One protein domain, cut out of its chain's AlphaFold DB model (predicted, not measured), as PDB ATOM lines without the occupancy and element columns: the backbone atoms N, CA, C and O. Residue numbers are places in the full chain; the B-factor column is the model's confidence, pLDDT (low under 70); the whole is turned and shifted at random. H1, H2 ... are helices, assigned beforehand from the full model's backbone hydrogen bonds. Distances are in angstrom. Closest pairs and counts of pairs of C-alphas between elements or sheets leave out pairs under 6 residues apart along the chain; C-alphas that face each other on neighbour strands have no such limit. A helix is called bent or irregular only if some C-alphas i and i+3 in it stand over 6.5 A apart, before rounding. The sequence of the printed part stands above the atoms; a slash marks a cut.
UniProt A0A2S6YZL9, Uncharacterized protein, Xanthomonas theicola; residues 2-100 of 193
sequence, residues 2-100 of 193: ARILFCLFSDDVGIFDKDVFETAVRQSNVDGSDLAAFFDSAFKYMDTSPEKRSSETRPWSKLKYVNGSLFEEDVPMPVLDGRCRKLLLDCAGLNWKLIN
ATOM      1  N   ALA A   2     -15.009 -15.894 -53.090       67.69
ATOM      2  CA  ALA A   2     -14.222 -14.655 -53.241       67.69
ATOM      3  C   ALA A   2     -15.042 -13.346 -53.165       67.69
ATOM      4  O   ALA A   2     -14.592 -12.375 -52.568       67.69
ATOM      5  N   ARG A   3     -16.277 -13.336 -53.687       73.56
ATOM      6  CA  ARG A   3     -17.204 -12.189 -53.596       73.56
ATOM      7  C   ARG A   3     -17.568 -11.805 -52.160       73.56
ATOM      8  O   ARG A   3     -17.580 -10.629 -51.823       73.56
ATOM      9  N   ILE A   4     -17.837 -12.798 -51.312       76.50
ATOM     10  CA  ILE A   4     -18.176 -12.582 -49.896       76.50
ATOM     11  C   ILE A   4     -16.960 -12.032 -49.154       76.50
ATOM     12  O   ILE A   4     -17.079 -11.067 -48.411       76.50
ATOM     13  N   LEU A   5     -15.783 -12.600 -49.421       76.31
ATOM     14  CA  LEU A   5     -14.517 -12.126 -48.869       76.31
ATOM     15  C   LEU A   5     -14.253 -10.657 -49.226       76.31
ATOM     16  O   LEU A   5     -13.879  -9.863 -48.369       76.31
ATOM     17  N   PHE A   6     -14.495 -10.289 -50.487       74.75
ATOM     18  CA  PHE A   6     -14.394  -8.907 -50.941       74.75
ATOM     19  C   PHE A   6     -15.385  -7.995 -50.210       74.75
ATOM     20  O   PHE A   6     -15.016  -6.883 -49.844       74.75
ATOM     21  N   CYS A   7     -16.617  -8.453 -49.968       75.06
ATOM     22  CA  CYS A   7     -17.606  -7.673 -49.224       75.06
ATOM     23  C   CYS A   7     -17.174  -7.433 -47.773       75.06
ATOM     24  O   CYS A   7     -17.234  -6.294 -47.324       75.06
ATOM     25  N   LEU A   8     -16.680  -8.468 -47.083       76.38
ATOM     26  CA  LEU A   8     -16.143  -8.365 -45.719       76.38
ATOM     27  C   LEU A   8     -14.972  -7.375 -45.654       76.38
ATOM     28  O   LEU A   8     -14.958  -6.462 -44.835       76.38
ATOM     29  N   PHE A   9     -14.029  -7.488 -46.592       73.44
ATOM     30  CA  PHE A   9     -12.902  -6.564 -46.685       73.44
ATOM     31  C   PHE A   9     -13.339  -5.128 -47.006       73.44
ATOM     32  O   PHE A   9     -12.770  -4.173 -46.484       73.44
ATOM     33  N   SER A  10     -14.345  -4.960 -47.862       72.38
ATOM     34  CA  SER A  10     -14.842  -3.648 -48.291       72.38
ATOM     35  C   SER A  10     -15.605  -2.908 -47.194       72.38
ATOM     36  O   SER A  10     -15.507  -1.679 -47.129       72.38
ATOM     37  N   ASP A  11     -16.342  -3.640 -46.355       74.06
ATOM     38  CA  ASP A  11     -17.042  -3.107 -45.179       74.06
ATOM     39  C   ASP A  11     -16.030  -2.536 -44.182       74.06
ATOM     40  O   ASP A  11     -16.135  -1.393 -43.737       74.06
ATOM     41  N   ASP A  12     -14.958  -3.289 -43.945       71.50
ATOM     42  CA  ASP A  12     -13.904  -2.870 -43.043       71.50
ATOM     43  C   ASP A  12     -13.053  -1.744 -43.622       71.50
ATOM     44  O   ASP A  12     -12.954  -0.685 -43.012       71.50
ATOM     45  N   VAL A  13     -12.469  -1.887 -44.814       68.88
ATOM     46  CA  VAL A  13     -11.564  -0.879 -45.409       68.88
ATOM     47  C   VAL A  13     -12.246   0.474 -45.677       68.88
ATOM     48  O   VAL A  13     -11.561   1.473 -45.901       68.88
ATOM     49  N   GLY A  14     -13.574   0.553 -45.559       66.50
ATOM     50  CA  GLY A  14     -14.343   1.788 -45.722       66.50
ATOM     51  C   GLY A  14     -14.680   2.078 -47.182       66.50
ATOM     52  O   GLY A  14     -14.933   3.223 -47.562       66.50
ATOM     53  N   ILE A  15     -14.661   1.041 -48.025       70.12
ATOM     54  CA  ILE A  15     -15.225   1.119 -49.374       70.12
ATOM     55  C   ILE A  15     -16.744   1.269 -49.242       70.12
ATOM     56  O   ILE A  15     -17.329   2.129 -49.909       70.12
ATOM     57  N   PHE A  16     -17.363   0.495 -48.349       68.94
ATOM     58  CA  PHE A  16     -18.766   0.637 -47.962       68.94
ATOM     59  C   PHE A  16     -18.925   1.480 -46.692       68.94
ATOM     60  O   PHE A  16     -17.952   1.746 -45.982       68.94
ATOM     61  N   ASP A  17     -20.152   1.945 -46.440       67.62
ATOM     62  CA  ASP A  17     -20.476   2.522 -45.136       67.62
ATOM     63  C   ASP A  17     -20.336   1.435 -44.068       67.62
ATOM     64  O   ASP A  17     -20.584   0.261 -44.337       67.62
ATOM     65  N   LYS A  18     -19.937   1.836 -42.861       65.94
ATOM     66  CA  LYS A  18     -19.570   0.908 -41.793       65.94
ATOM     67  C   LYS A  18     -20.712  -0.062 -41.443       65.94
ATOM     68  O   LYS A  18     -21.849   0.377 -41.247       65.94
ATOM     69  N   ASP A  19     -20.369  -1.341 -41.298       68.69
ATOM     70  CA  ASP A  19     -21.232  -2.439 -40.846       68.69
ATOM     71  C   ASP A  19     -22.451  -2.677 -41.764       68.69
ATOM     72  O   ASP A  19     -23.468  -3.236 -41.337       68.69
ATOM     73  N   VAL A  20     -22.400  -2.240 -43.031       72.31
ATOM     74  CA  VAL A  20     -23.513  -2.419 -43.981       72.31
ATOM     75  C   VAL A  20     -23.699  -3.893 -44.293       72.31
ATOM     76  O   VAL A  20     -24.836  -4.371 -44.329       72.31
ATOM     77  N   PHE A  21     -22.597  -4.614 -44.499       73.12
ATOM     78  CA  PHE A  21     -22.648  -6.036 -44.808       73.12
ATOM     79  C   PHE A  21     -23.134  -6.838 -43.600       73.12
ATOM     80  O   PHE A  21     -24.044  -7.660 -43.725       73.12
ATOM     81  N   GLU A  22     -22.600  -6.550 -42.411       76.69
ATOM     82  CA  GLU A  22     -23.044  -7.193 -41.174       76.69
ATOM     83  C   GLU A  22     -24.532  -6.927 -40.899       76.69
ATOM     84  O   GLU A  22     -25.297  -7.859 -40.639       76.69
ATOM     85  N   THR A  23     -24.975  -5.671 -41.006       76.19
ATOM     86  CA  THR A  23     -26.375  -5.281 -40.770       76.19
ATOM     87  C   THR A  23     -27.318  -5.984 -41.741       76.19
ATOM     88  O   THR A  23     -28.373  -6.475 -41.336       76.19
ATOM     89  N   ALA A  24     -26.925  -6.084 -43.009       73.50
ATOM     90  CA  ALA A  24     -27.671  -6.808 -44.025       73.50
ATOM     91  C   ALA A  24     -27.842  -8.300 -43.686       73.50
ATOM     92  O   ALA A  24     -28.958  -8.817 -43.747       73.50
ATOM     93  N   VAL A  25     -26.768  -8.984 -43.275       76.50
ATOM     94  CA  VAL A  25     -26.834 -10.403 -42.873       76.50
ATOM     95  C   VAL A  25     -27.616 -10.573 -41.564       76.50
ATOM     96  O   VAL A  25     -28.340 -11.553 -41.389       76.50
ATOM     97  N   ARG A  26     -27.545  -9.611 -40.634       77.81
ATOM     98  CA  ARG A  26     -28.343  -9.640 -39.394       77.81
ATOM     99  C   ARG A  26     -29.841  -9.513 -39.649       77.81
ATOM    100  O   ARG A  26     -30.609 -10.146 -38.927       77.81
ATOM    101  N   GLN A  27     -30.243  -8.732 -40.650       74.88
ATOM    102  CA  GLN A  27     -31.646  -8.549 -41.039       74.88
ATOM    103  C   GLN A  27     -32.241  -9.754 -41.782       74.88
ATOM    104  O   GLN A  27     -33.458  -9.807 -41.944       74.88
ATOM    105  N   SER A  28     -31.417 -10.718 -42.201       74.12
ATOM    106  CA  SER A  28     -31.884 -11.955 -42.829       74.12
ATOM    107  C   SER A  28     -32.520 -12.919 -41.817       74.12
ATOM    108  O   SER A  28     -32.225 -12.879 -40.615       74.12
ATOM    109  N   ASN A  29     -33.331 -13.850 -42.321       74.56
ATOM    110  CA  ASN A  29     -33.953 -14.914 -41.538       74.56
ATOM    111  C   ASN A  29     -32.909 -15.777 -40.817       74.56
ATOM    112  O   ASN A  29     -31.836 -16.085 -41.344       74.56
ATOM    113  N   VAL A  30     -33.261 -16.227 -39.608       70.25
ATOM    114  CA  VAL A  30     -32.394 -17.057 -38.749       70.25
ATOM    115  C   VAL A  30     -32.051 -18.397 -39.412       70.25
ATOM    116  O   VAL A  30     -30.930 -18.880 -39.253       70.25
ATOM    117  N   ASP A  31     -32.970 -18.940 -40.215       67.06
ATOM    118  CA  ASP A  31     -32.799 -20.207 -40.935       67.06
ATOM    119  C   ASP A  31     -31.847 -20.107 -42.143       67.06
ATOM    120  O   ASP A  31     -31.453 -21.131 -42.699       67.06
ATOM    121  N   GLY A  32     -31.455 -18.892 -42.551       67.06
ATOM    122  CA  GLY A  32     -30.507 -18.648 -43.646       67.06
ATOM    123  C   GLY A  32     -31.055 -18.893 -45.058       67.06
ATOM    124  O   GLY A  32     -30.334 -18.690 -46.032       67.06
ATOM    125  N   SER A  33     -32.328 -19.272 -45.184       72.88
ATOM    126  CA  SER A  33     -32.986 -19.606 -46.454       72.88
ATOM    127  C   SER A  33     -33.097 -18.429 -47.430       72.88
ATOM    128  O   SER A  33     -33.123 -18.628 -48.642       72.88
ATOM    129  N   ASP A  34     -33.127 -17.199 -46.919       77.12
ATOM    130  CA  ASP A  34     -33.211 -15.957 -47.692       77.12
ATOM    131  C   ASP A  34     -31.841 -15.382 -48.081       77.12
ATOM    132  O   ASP A  34     -31.758 -14.550 -48.986       77.12
ATOM    133  N   LEU A  35     -30.755 -15.847 -47.453       75.31
ATOM    134  CA  LEU A  35     -29.407 -15.333 -47.696       75.31
ATOM    135  C   LEU A  35     -28.950 -15.551 -49.135       75.31
ATOM    136  O   LEU A  35     -28.287 -14.688 -49.701       75.31
ATOM    137  N   ALA A  36     -29.300 -16.687 -49.741       75.19
ATOM    138  CA  ALA A  36     -28.897 -16.982 -51.113       75.19
ATOM    139  C   ALA A  36     -29.503 -15.973 -52.106       75.19
ATOM    140  O   ALA A  36     -28.785 -15.405 -52.928       75.19
ATOM    141  N   ALA A  37     -30.803 -15.687 -51.970       76.38
ATOM    142  CA  ALA A  37     -31.504 -14.700 -52.792       76.38
ATOM    143  C   ALA A  37     -31.043 -13.261 -52.497       76.38
ATOM    144  O   ALA A  37     -30.944 -12.434 -53.409       76.38
ATOM    145  N   PHE A  38     -30.729 -12.973 -51.230       76.69
ATOM    146  CA  PHE A  38     -30.132 -11.708 -50.815       76.69
ATOM    147  C   PHE A  38     -28.780 -11.478 -51.504       76.69
ATOM    148  O   PHE A  38     -28.581 -10.426 -52.109       76.69
ATOM    149  N   PHE A  39     -27.865 -12.453 -51.451       76.94
ATOM    150  CA  PHE A  39     -26.538 -12.324 -52.057       76.94
ATOM    151  C   PHE A  39     -26.608 -12.208 -53.574       76.94
ATOM    152  O   PHE A  39     -25.907 -11.367 -54.130       76.94
ATOM    153  N   ASP A  40     -27.477 -12.976 -54.235       78.12
ATOM    154  CA  ASP A  40     -27.684 -12.858 -55.683       78.12
ATOM    155  C   ASP A  40     -28.131 -11.437 -56.070       78.12
ATOM    156  O   ASP A  40     -27.539 -10.782 -56.930       78.12
ATOM    157  N   SER A  41     -29.111 -10.900 -55.338       75.94
ATOM    158  CA  SER A  41     -29.601  -9.532 -55.542       75.94
ATOM    159  C   SER A  41     -28.529  -8.478 -55.243       75.94
ATOM    160  O   SER A  41     -28.411  -7.490 -55.969       75.94
ATOM    161  N   ALA A  42     -27.737  -8.672 -54.185       77.19
ATOM    162  CA  ALA A  42     -26.665  -7.761 -53.797       77.19
ATOM    163  C   ALA A  42     -25.512  -7.759 -54.815       77.19
ATOM    164  O   ALA A  42     -24.994  -6.694 -55.147       77.19
ATOM    165  N   PHE A  43     -25.134  -8.924 -55.350       77.81
ATOM    166  CA  PHE A  43     -24.101  -9.041 -56.383       77.81
ATOM    167  C   PHE A  43     -24.550  -8.389 -57.692       77.81
ATOM    168  O   PHE A  43     -23.812  -7.567 -58.230       77.81
ATOM    169  N   LYS A  44     -25.795  -8.625 -58.122       76.50
ATOM    170  CA  LYS A  44     -26.393  -7.936 -59.280       76.50
ATOM    171  C   LYS A  44     -26.462  -6.419 -59.081       76.50
ATOM    172  O   LYS A  44     -26.202  -5.653 -60.005       76.50
ATOM    173  N   TYR A  45     -26.759  -5.959 -57.866       74.88
ATOM    174  CA  TYR A  45     -26.766  -4.530 -57.540       74.88
ATOM    175  C   TYR A  45     -25.365  -3.893 -57.592       74.88
ATOM    176  O   TYR A  45     -25.213  -2.765 -58.068       74.88
ATOM    177  N   MET A  46     -24.334  -4.611 -57.136       73.06
ATOM    178  CA  MET A  46     -22.940  -4.157 -57.219       73.06
ATOM    179  C   MET A  46     -22.389  -4.152 -58.647       73.06
ATOM    180  O   MET A  46     -21.501  -3.344 -58.912       73.06
ATOM    181  N   ASP A  47     -22.942  -4.970 -59.546       76.88
ATOM    182  CA  ASP A  47     -22.649  -4.977 -60.987       76.88
ATOM    183  C   ASP A  47     -23.493  -3.962 -61.793       76.88
ATOM    184  O   ASP A  47     -23.172  -3.584 -62.920       76.88
ATOM    185  N   THR A  48     -24.559  -3.417 -61.202       71.69
ATOM    186  CA  THR A  48     -25.398  -2.418 -61.878       71.69
ATOM    187  C   THR A  48     -24.858  -1.001 -61.669       71.69
ATOM    188  O   THR A  48     -24.716  -0.518 -60.533       71.69
ATOM    189  N   SER A  49     -24.614  -0.294 -62.781       70.31
ATOM    190  CA  SER A  49     -24.153   1.098 -62.772       70.31
ATOM    191  C   SER A  49     -25.138   2.021 -62.037       70.31
ATOM    192  O   SER A  49     -26.348   1.805 -62.131       70.31
ATOM    193  N   PRO A  50     -24.663   3.075 -61.340       67.88
ATOM    194  CA  PRO A  50     -25.514   3.964 -60.540       67.88
ATOM    195  C   PRO A  50     -26.728   4.539 -61.280       67.88
ATOM    196  O   PRO A  50     -27.786   4.701 -60.685       67.88
ATOM    197  N   GLU A  51     -26.584   4.783 -62.581       64.94
ATOM    198  CA  GLU A  51     -27.609   5.354 -63.465       64.94
ATOM    199  C   GLU A  51     -28.773   4.396 -63.767       64.94
ATOM    200  O   GLU A  51     -29.868   4.844 -64.091       64.94
ATOM    201  N   LYS A  52     -28.550   3.080 -63.663       63.88
ATOM    202  CA  LYS A  52     -29.561   2.038 -63.924       63.88
ATOM    203  C   LYS A  52     -30.158   1.448 -62.646       63.88
ATOM    204  O   LYS A  52     -30.952   0.511 -62.716       63.88
ATOM    205  N   ARG A  53     -29.763   1.949 -61.471       67.31
ATOM    206  CA  ARG A  53     -30.218   1.410 -60.183       67.31
ATOM    207  C   ARG A  53     -31.680   1.759 -59.951       67.31
ATOM    208  O   ARG A  53     -32.084   2.907 -60.127       67.31
ATOM    209  N   SER A  54     -32.467   0.777 -59.513       59.75
ATOM    210  CA  SER A  54     -33.814   1.066 -59.029       59.75
ATOM    211  C   SER A  54     -33.729   1.923 -57.762       59.75
ATOM    212  O   SER A  54     -32.808   1.785 -56.953       59.75
ATOM    213  N   SER A  55     -34.702   2.813 -57.577       55.47
ATOM    214  CA  SER A  55     -34.818   3.677 -56.397       55.47
ATOM    215  C   SER A  55     -35.265   2.927 -55.133       55.47
ATOM    216  O   SER A  55     -35.628   3.562 -54.145       55.47
ATOM    217  N   GLU A  56     -35.308   1.589 -55.153       53.97
ATOM    218  CA  GLU A  56     -35.738   0.805 -54.001       53.97
ATOM    219  C   GLU A  56     -34.687   0.878 -52.888       53.97
ATOM    220  O   GLU A  56     -33.526   0.495 -53.050       53.97
ATOM    221  N   THR A  57     -35.114   1.355 -51.721       54.69
ATOM    222  CA  THR A  57     -34.322   1.372 -50.491       54.69
ATOM    223  C   THR A  57     -34.359  -0.007 -49.845       54.69
ATOM    224  O   THR A  57     -35.159  -0.275 -48.948       54.69
ATOM    225  N   ARG A  58     -33.514  -0.913 -50.323       62.91
ATOM    226  CA  ARG A  58     -33.269  -2.204 -49.686       62.91
ATOM    227  C   ARG A  58     -32.022  -2.116 -48.797       62.91
ATOM    228  O   ARG A  58     -31.218  -1.197 -48.968       62.91
ATOM    229  N   PRO A  59     -31.817  -3.055 -47.857       61.34
ATOM    230  CA  PRO A  59     -30.639  -3.055 -46.981       61.34
ATOM    231  C   PRO A  59     -29.305  -3.010 -47.746       61.34
ATOM    232  O   PRO A  59     -28.345  -2.396 -47.292       61.34
ATOM    233  N   TRP A  60     -29.271  -3.597 -48.948       64.50
ATOM    234  CA  TRP A  60     -28.112  -3.628 -49.844       64.50
ATOM    235  C   TRP A  60     -27.972  -2.402 -50.755       64.50
ATOM    236  O   TRP A  60     -26.968  -2.276 -51.450       64.50
ATOM    237  N   SER A  61     -28.921  -1.462 -50.738       60.06
ATOM    238  CA  SER A  61     -28.881  -0.259 -51.586       60.06
ATOM    239  C   SER A  61     -27.781   0.735 -51.191       60.06
ATOM    240  O   SER A  61     -27.547   1.713 -51.894       60.06
ATOM    241  N   LYS A  62     -27.089   0.496 -50.073       65.12
ATOM    242  CA  LYS A  62     -25.897   1.251 -49.655       65.12
ATOM    243  C   LYS A  62     -24.594   0.698 -50.244       65.12
ATOM    244  O   LYS A  62     -23.543   1.316 -50.089       65.12
ATOM    245  N   LEU A  63     -24.639  -0.450 -50.928       68.12
ATOM    246  CA  LEU A  63     -23.455  -1.029 -51.557       68.12
ATOM    247  C   LEU A  63     -23.039  -0.200 -52.781       68.12
ATOM    248  O   LEU A  63     -23.839   0.160 -53.655       68.12
ATOM    249  N   LYS A  64     -21.751   0.135 -52.853       68.81
ATOM    250  CA  LYS A  64     -21.213   0.903 -53.980       68.81
ATOM    251  C   LYS A  64     -21.113   0.040 -55.232       68.81
ATOM    252  O   LYS A  64     -21.130  -1.184 -55.173       68.81
ATOM    253  N   TYR A  65     -21.066   0.706 -56.380       68.06
ATOM    254  CA  TYR A  65     -20.804   0.046 -57.653       68.06
ATOM    255  C   TYR A  65     -19.362  -0.449 -57.670       68.06
ATOM    256  O   TYR A  65     -18.444   0.338 -57.434       68.06
ATOM    257  N   VAL A  66     -19.174  -1.737 -57.938       65.44
ATOM    258  CA  VAL A  66     -17.855  -2.356 -58.037       65.44
ATOM    259  C   VAL A  66     -17.758  -2.929 -59.439       65.44
ATOM    260  O   VAL A  66     -18.032  -4.102 -59.662       65.44
ATOM    261  N   ASN A  67     -17.412  -2.065 -60.397       60.50
ATOM    262  CA  ASN A  67     -17.143  -2.512 -61.757       60.50
ATOM    263  C   ASN A  67     -15.864  -3.342 -61.748       60.50
ATOM    264  O   ASN A  67     -14.766  -2.814 -61.557       60.50
ATOM    265  N   GLY A  68     -16.014  -4.641 -61.910       54.34
ATOM    266  CA  GLY A  68     -14.902  -5.561 -61.953       54.34
ATOM    267  C   GLY A  68     -15.409  -6.920 -62.378       54.34
ATOM    268  O   GLY A  68     -16.463  -7.360 -61.917       54.34
ATOM    269  N   SER A  69     -14.611  -7.610 -63.188       60.06
ATOM    270  CA  SER A  69     -14.831  -8.997 -63.622       60.06
ATOM    271  C   SER A  69     -15.184  -9.962 -62.478       60.06
ATOM    272  O   SER A  69     -15.716 -11.043 -62.704       60.06
ATOM    273  N   LEU A  70     -14.934  -9.569 -61.223       65.19
ATOM    274  CA  LEU A  70     -15.323 -10.301 -60.025       65.19
ATOM    275  C   LEU A  70     -16.843 -10.511 -59.890       65.19
ATOM    276  O   LEU A  70     -17.243 -11.550 -59.358       65.19
ATOM    277  N   PHE A  71     -17.683  -9.570 -60.336       66.56
ATOM    278  CA  PHE A  71     -19.152  -9.629 -60.200       66.56
ATOM    279  C   PHE A  71     -19.905  -9.843 -61.521       66.56
ATOM    280  O   PHE A  71     -21.111 -10.050 -61.481       66.56
ATOM    281  N   GLU A  72     -19.191  -9.877 -62.647       64.94
ATOM    282  CA  GLU A  72     -19.756  -9.998 -64.000       64.94
ATOM    283  C   GLU A  72     -20.390 -11.378 -64.269       64.94
ATOM    284  O   GLU A  72     -21.390 -11.490 -64.972       64.94
ATOM    285  N   GLU A  73     -19.838 -12.451 -63.689       64.94
ATOM    286  CA  GLU A  73     -20.377 -13.803 -63.886       64.94
ATOM    287  C   GLU A  73     -21.603 -14.080 -63.002       64.94
ATOM    288  O   GLU A  73     -21.528 -14.009 -61.769       64.94
ATOM    289  N   ASP A  74     -22.721 -14.489 -63.601       65.81
ATOM    290  CA  ASP A  74     -23.878 -14.976 -62.844       65.81
ATOM    291  C   ASP A  74     -23.594 -16.406 -62.353       65.81
ATOM    292  O   ASP A  74     -23.589 -17.368 -63.125       65.81
ATOM    293  N   VAL A  75     -23.277 -16.538 -61.062       67.44
ATOM    294  CA  VAL A  75     -22.941 -17.821 -60.433       67.44
ATOM    295  C   VAL A  75     -24.075 -18.189 -59.483       67.44
ATOM    296  O   VAL A  75     -24.296 -17.454 -58.515       67.44
ATOM    297  N   PRO A  76     -24.762 -19.328 -59.693       65.88
ATOM    298  CA  PRO A  76     -25.866 -19.726 -58.835       65.88
ATOM    299  C   PRO A  76     -25.367 -19.949 -57.406       65.88
ATOM    300  O   PRO A  76     -24.440 -20.725 -57.155       65.88
ATOM    301  N   MET A  77     -25.990 -19.248 -56.460       70.94
ATOM    302  CA  MET A  77     -25.640 -19.355 -55.050       70.94
ATOM    303  C   MET A  77     -26.166 -20.687 -54.482       70.94
ATOM    304  O   MET A  77     -27.339 -21.009 -54.689       70.94
ATOM    305  N   PRO A  78     -25.345 -21.477 -53.763       72.00
ATOM    306  CA  PRO A  78     -25.824 -22.688 -53.106       72.00
ATOM    307  C   PRO A  78     -26.817 -22.349 -51.990       72.00
ATOM    308  O   PRO A  78     -26.820 -21.239 -51.452       72.00
ATOM    309  N   VAL A  79     -27.636 -23.332 -51.609       72.75
ATOM    310  CA  VAL A  79     -28.546 -23.200 -50.465       72.75
ATOM    311  C   VAL A  79     -27.717 -22.982 -49.201       72.75
ATOM    312  O   VAL A  79     -26.877 -23.811 -48.848       72.75
ATOM    313  N   LEU A  80     -27.943 -21.849 -48.540       75.12
ATOM    314  CA  LEU A  80     -27.298 -21.495 -47.281       75.12
ATOM    315  C   LEU A  80     -28.186 -21.938 -46.116       75.12
ATOM    316  O   LEU A  80     -29.405 -21.793 -46.174       75.12
ATOM    317  N   ASP A  81     -27.569 -22.480 -45.067       78.44
ATOM    318  CA  ASP A  81     -28.254 -22.873 -43.836       78.44
ATOM    319  C   ASP A  81     -28.003 -21.858 -42.701       78.44
ATOM    320  O   ASP A  81     -27.156 -20.958 -42.788       78.44
ATOM    321  N   GLY A  82     -28.727 -22.005 -41.588       75.69
ATOM    322  CA  GLY A  82     -28.537 -21.159 -40.404       75.69
ATOM    323  C   GLY A  82     -27.124 -21.244 -39.799       75.69
ATOM    324  O   GLY A  82     -26.680 -20.307 -39.128       75.69
ATOM    325  N   ARG A  83     -26.365 -22.320 -40.064       79.75
ATOM    326  CA  ARG A  83     -24.959 -22.435 -39.636       79.75
ATOM    327  C   ARG A  83     -24.061 -21.556 -40.498       79.75
ATOM    328  O   ARG A  83     -23.229 -20.844 -39.944       79.75
ATOM    329  N   CYS A  84     -24.266 -21.536 -41.814       78.19
ATOM    330  CA  CYS A  84     -23.604 -20.613 -42.732       78.19
ATOM    331  C   CYS A  84     -23.871 -19.165 -42.327       78.19
ATOM    332  O   CYS A  84     -22.934 -18.375 -42.269       78.19
ATOM    333  N   ARG A  85     -25.116 -18.825 -41.966       81.25
ATOM    334  CA  ARG A  85     -25.447 -17.492 -41.439       81.25
ATOM    335  C   ARG A  85     -24.616 -17.139 -40.210       81.25
ATOM    336  O   ARG A  85     -24.045 -16.054 -40.148       81.25
ATOM    337  N   LYS A  86     -24.554 -18.045 -39.230       82.19
ATOM    338  CA  LYS A  86     -23.786 -17.825 -38.001       82.19
ATOM    339  C   LYS A  86     -22.301 -17.613 -38.304       82.19
ATOM    340  O   LYS A  86     -21.736 -16.634 -37.839       82.19
ATOM    341  N   LEU A  87     -21.712 -18.465 -39.144       82.62
ATOM    342  CA  LEU A  87     -20.315 -18.337 -39.563       82.62
ATOM    343  C   LEU A  87     -20.047 -17.014 -40.290       82.62
ATOM    344  O   LEU A  87     -19.024 -16.387 -40.049       82.62
ATOM    345  N   LEU A  88     -20.968 -16.560 -41.146       81.25
ATOM    346  CA  LEU A  88     -20.842 -15.271 -41.830       81.25
ATOM    347  C   LEU A  88     -20.870 -14.094 -40.854       81.25
ATOM    348  O   LEU A  88     -20.093 -13.162 -41.030       81.25
ATOM    349  N   LEU A  89     -21.723 -14.139 -39.828       81.44
ATOM    350  CA  LEU A  89     -21.764 -13.117 -38.780       81.44
ATOM    351  C   LEU A  89     -20.505 -13.140 -37.907       81.44
ATOM    352  O   LEU A  89     -19.964 -12.081 -37.602       81.44
ATOM    353  N   ASP A  90     -20.018 -14.330 -37.551       83.44
ATOM    354  CA  ASP A  90     -18.770 -14.488 -36.802       83.44
ATOM    355  C   ASP A  90     -17.585 -13.925 -37.611       83.44
ATOM    356  O   ASP A  90     -16.741 -13.222 -37.061       83.44
ATOM    357  N   CYS A  91     -17.554 -14.161 -38.929       79.44
ATOM    358  CA  CYS A  91     -16.568 -13.572 -39.833       79.44
ATOM    359  C   CYS A  91     -16.735 -12.057 -39.997       79.44
ATOM    360  O   CYS A  91     -15.729 -11.360 -40.039       79.44
ATOM    361  N   ALA A  92     -17.963 -11.541 -40.090       78.00
ATOM    362  CA  ALA A  92     -18.229 -10.104 -40.205       78.00
ATOM    363  C   ALA A  92     -17.797  -9.320 -38.957       78.00
ATOM    364  O   ALA A  92     -17.394  -8.174 -39.077       78.00
ATOM    365  N   GLY A  93     -17.798  -9.954 -37.779       76.50
ATOM    366  CA  GLY A  93     -17.281  -9.348 -36.550       76.50
ATOM    367  C   GLY A  93     -15.749  -9.297 -36.442       76.50
ATOM    368  O   GLY A  93     -15.226  -8.755 -35.465       76.50
ATOM    369  N   LEU A  94     -15.010  -9.882 -37.391       80.12
ATOM    370  CA  LEU A  94     -13.547  -9.802 -37.436       80.12
ATOM    371  C   LEU A  94     -13.103  -8.530 -38.158       80.12
ATOM    372  O   LEU A  94     -13.779  -8.066 -39.059       80.12
ATOM    373  N   ASN A  95     -11.928  -8.003 -37.804       73.50
ATOM    374  CA  ASN A  95     -11.357  -6.831 -38.467       73.50
ATOM    375  C   ASN A  95     -10.492  -7.242 -39.670       73.50
ATOM    376  O   ASN A  95      -9.305  -7.556 -39.533       73.50
ATOM    377  N   TRP A  96     -11.083  -7.195 -40.860       75.12
ATOM    378  CA  TRP A  96     -10.466  -7.525 -42.140       75.12
ATOM    379  C   TRP A  96      -9.464  -6.464 -42.630       75.12
ATOM    380  O   TRP A  96      -8.688  -6.753 -43.541       75.12
ATOM    381  N   LYS A  97      -9.374  -5.275 -42.004       68.62
ATOM    382  CA  LYS A  97      -8.351  -4.259 -42.357       68.62
ATOM    383  C   LYS A  97      -6.925  -4.746 -42.136       68.62
ATOM    384  O   LYS A  97      -6.006  -4.300 -42.814       68.62
ATOM    385  N   LEU A  98      -6.738  -5.597 -41.130       66.62
ATOM    386  CA  LEU A  98      -5.426  -6.075 -40.693       66.62
ATOM    387  C   LEU A  98      -5.011  -7.368 -41.396       66.62
ATOM    388  O   LEU A  98      -3.981  -7.952 -41.057       66.62
ATOM    389  N   ILE A  99      -5.806  -7.834 -42.358       66.94
ATOM    390  CA  ILE A  99      -5.530  -9.085 -43.046       66.94
ATOM    391  C   ILE A  99      -4.311  -8.916 -43.937       66.94
ATOM    392  O   ILE A  99      -4.296  -8.157 -44.905       66.94
ATOM    393  N   ASN A 100      -3.272  -9.662 -43.579       59.25
ATOM    394  CA  ASN A 100      -2.093  -9.817 -44.401       59.25
ATOM    395  C   ASN A 100      -2.487 -10.582 -45.683       59.25
ATOM    396  O   ASN A 100      -3.171 -11.608 -45.575       59.25
TER     397      ASN A 100
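Overview. This is residues 2 to 100 of the 193 residues of an uncharacterized protein of Xanthomonas theicola (UniProt A0A2S6YZL9). Six mostly short helices gather into a rounded cluster, with H6 side by side with short H2 on one side, H4 on its other side and H1 set steeply across. H3, the longest helix, runs opposite to H2, and little H5 packs on its residues 43 to 47. The printed part has 99 residues, with helices H1 to H6 in chain order and no named strand: all helix. It is compact, radius of gyration of the C-alphas 13.0 A, spanning 36 by 31 by 25 A.

Arrangement. H3, residues 35 to 47, touches H5, residues 69 to 72, with residues 43 to 47 alone, closest C-alphas Asp 47 and Phe 71, 5.9 A. H3 only just touches H4, residues 59 to 62, with 3 pairs of C-alphas within 8 A, closest Ala 42 and Trp 60, 5.9 A. H2, residues 20 to 26, is the hub and touches H4, closest C-alphas Ala 24 and Pro 59, 5.6 A. H2 touches H6, residues 82 to 92, at a shallow tilt of 29 degrees, opposite ways, closest C-alphas Glu 22 and Ala 92, 5.7 A. H1, residues 2 to 13, touches H2 with residues 7 to 11 alone, closest C-alphas Asp 11 and Phe 21, 6.3 A, at a steep tilt of 62 degrees. H1 and H3 are near each other; H4 and H6 are apart. In H1, H2, H3 and H6 every O i to N i+4 pair is within hydrogen-bond range; H4 and H5 are too short for such a pair, and each has 0 of 1 O i to N i+3 pairs within range.

Along the chain. H3 is 18.2 A long, H1 16.1 A, H6 15.1 A and H2 9.8 A. H4 is irregular, but only just: C-alphas 59 and 62 are 6.9 A apart. H1 begins at C-alpha 2, (-14.222, -14.655, -53.241), and H6 ends at C-alpha 92, (-18.229, -10.104, -40.205).

Size, cuts and confidence. The C-alphas of Ser 55 and Asn 100, the two farthest apart, are 37.4 A apart. The printed part has no cut, and the H3 to H4 link, 11 residues, is long. Mean pLDDT of the printed part is 71.2; 40 residues are under 70, among them 50 to 76 and 97 to 100.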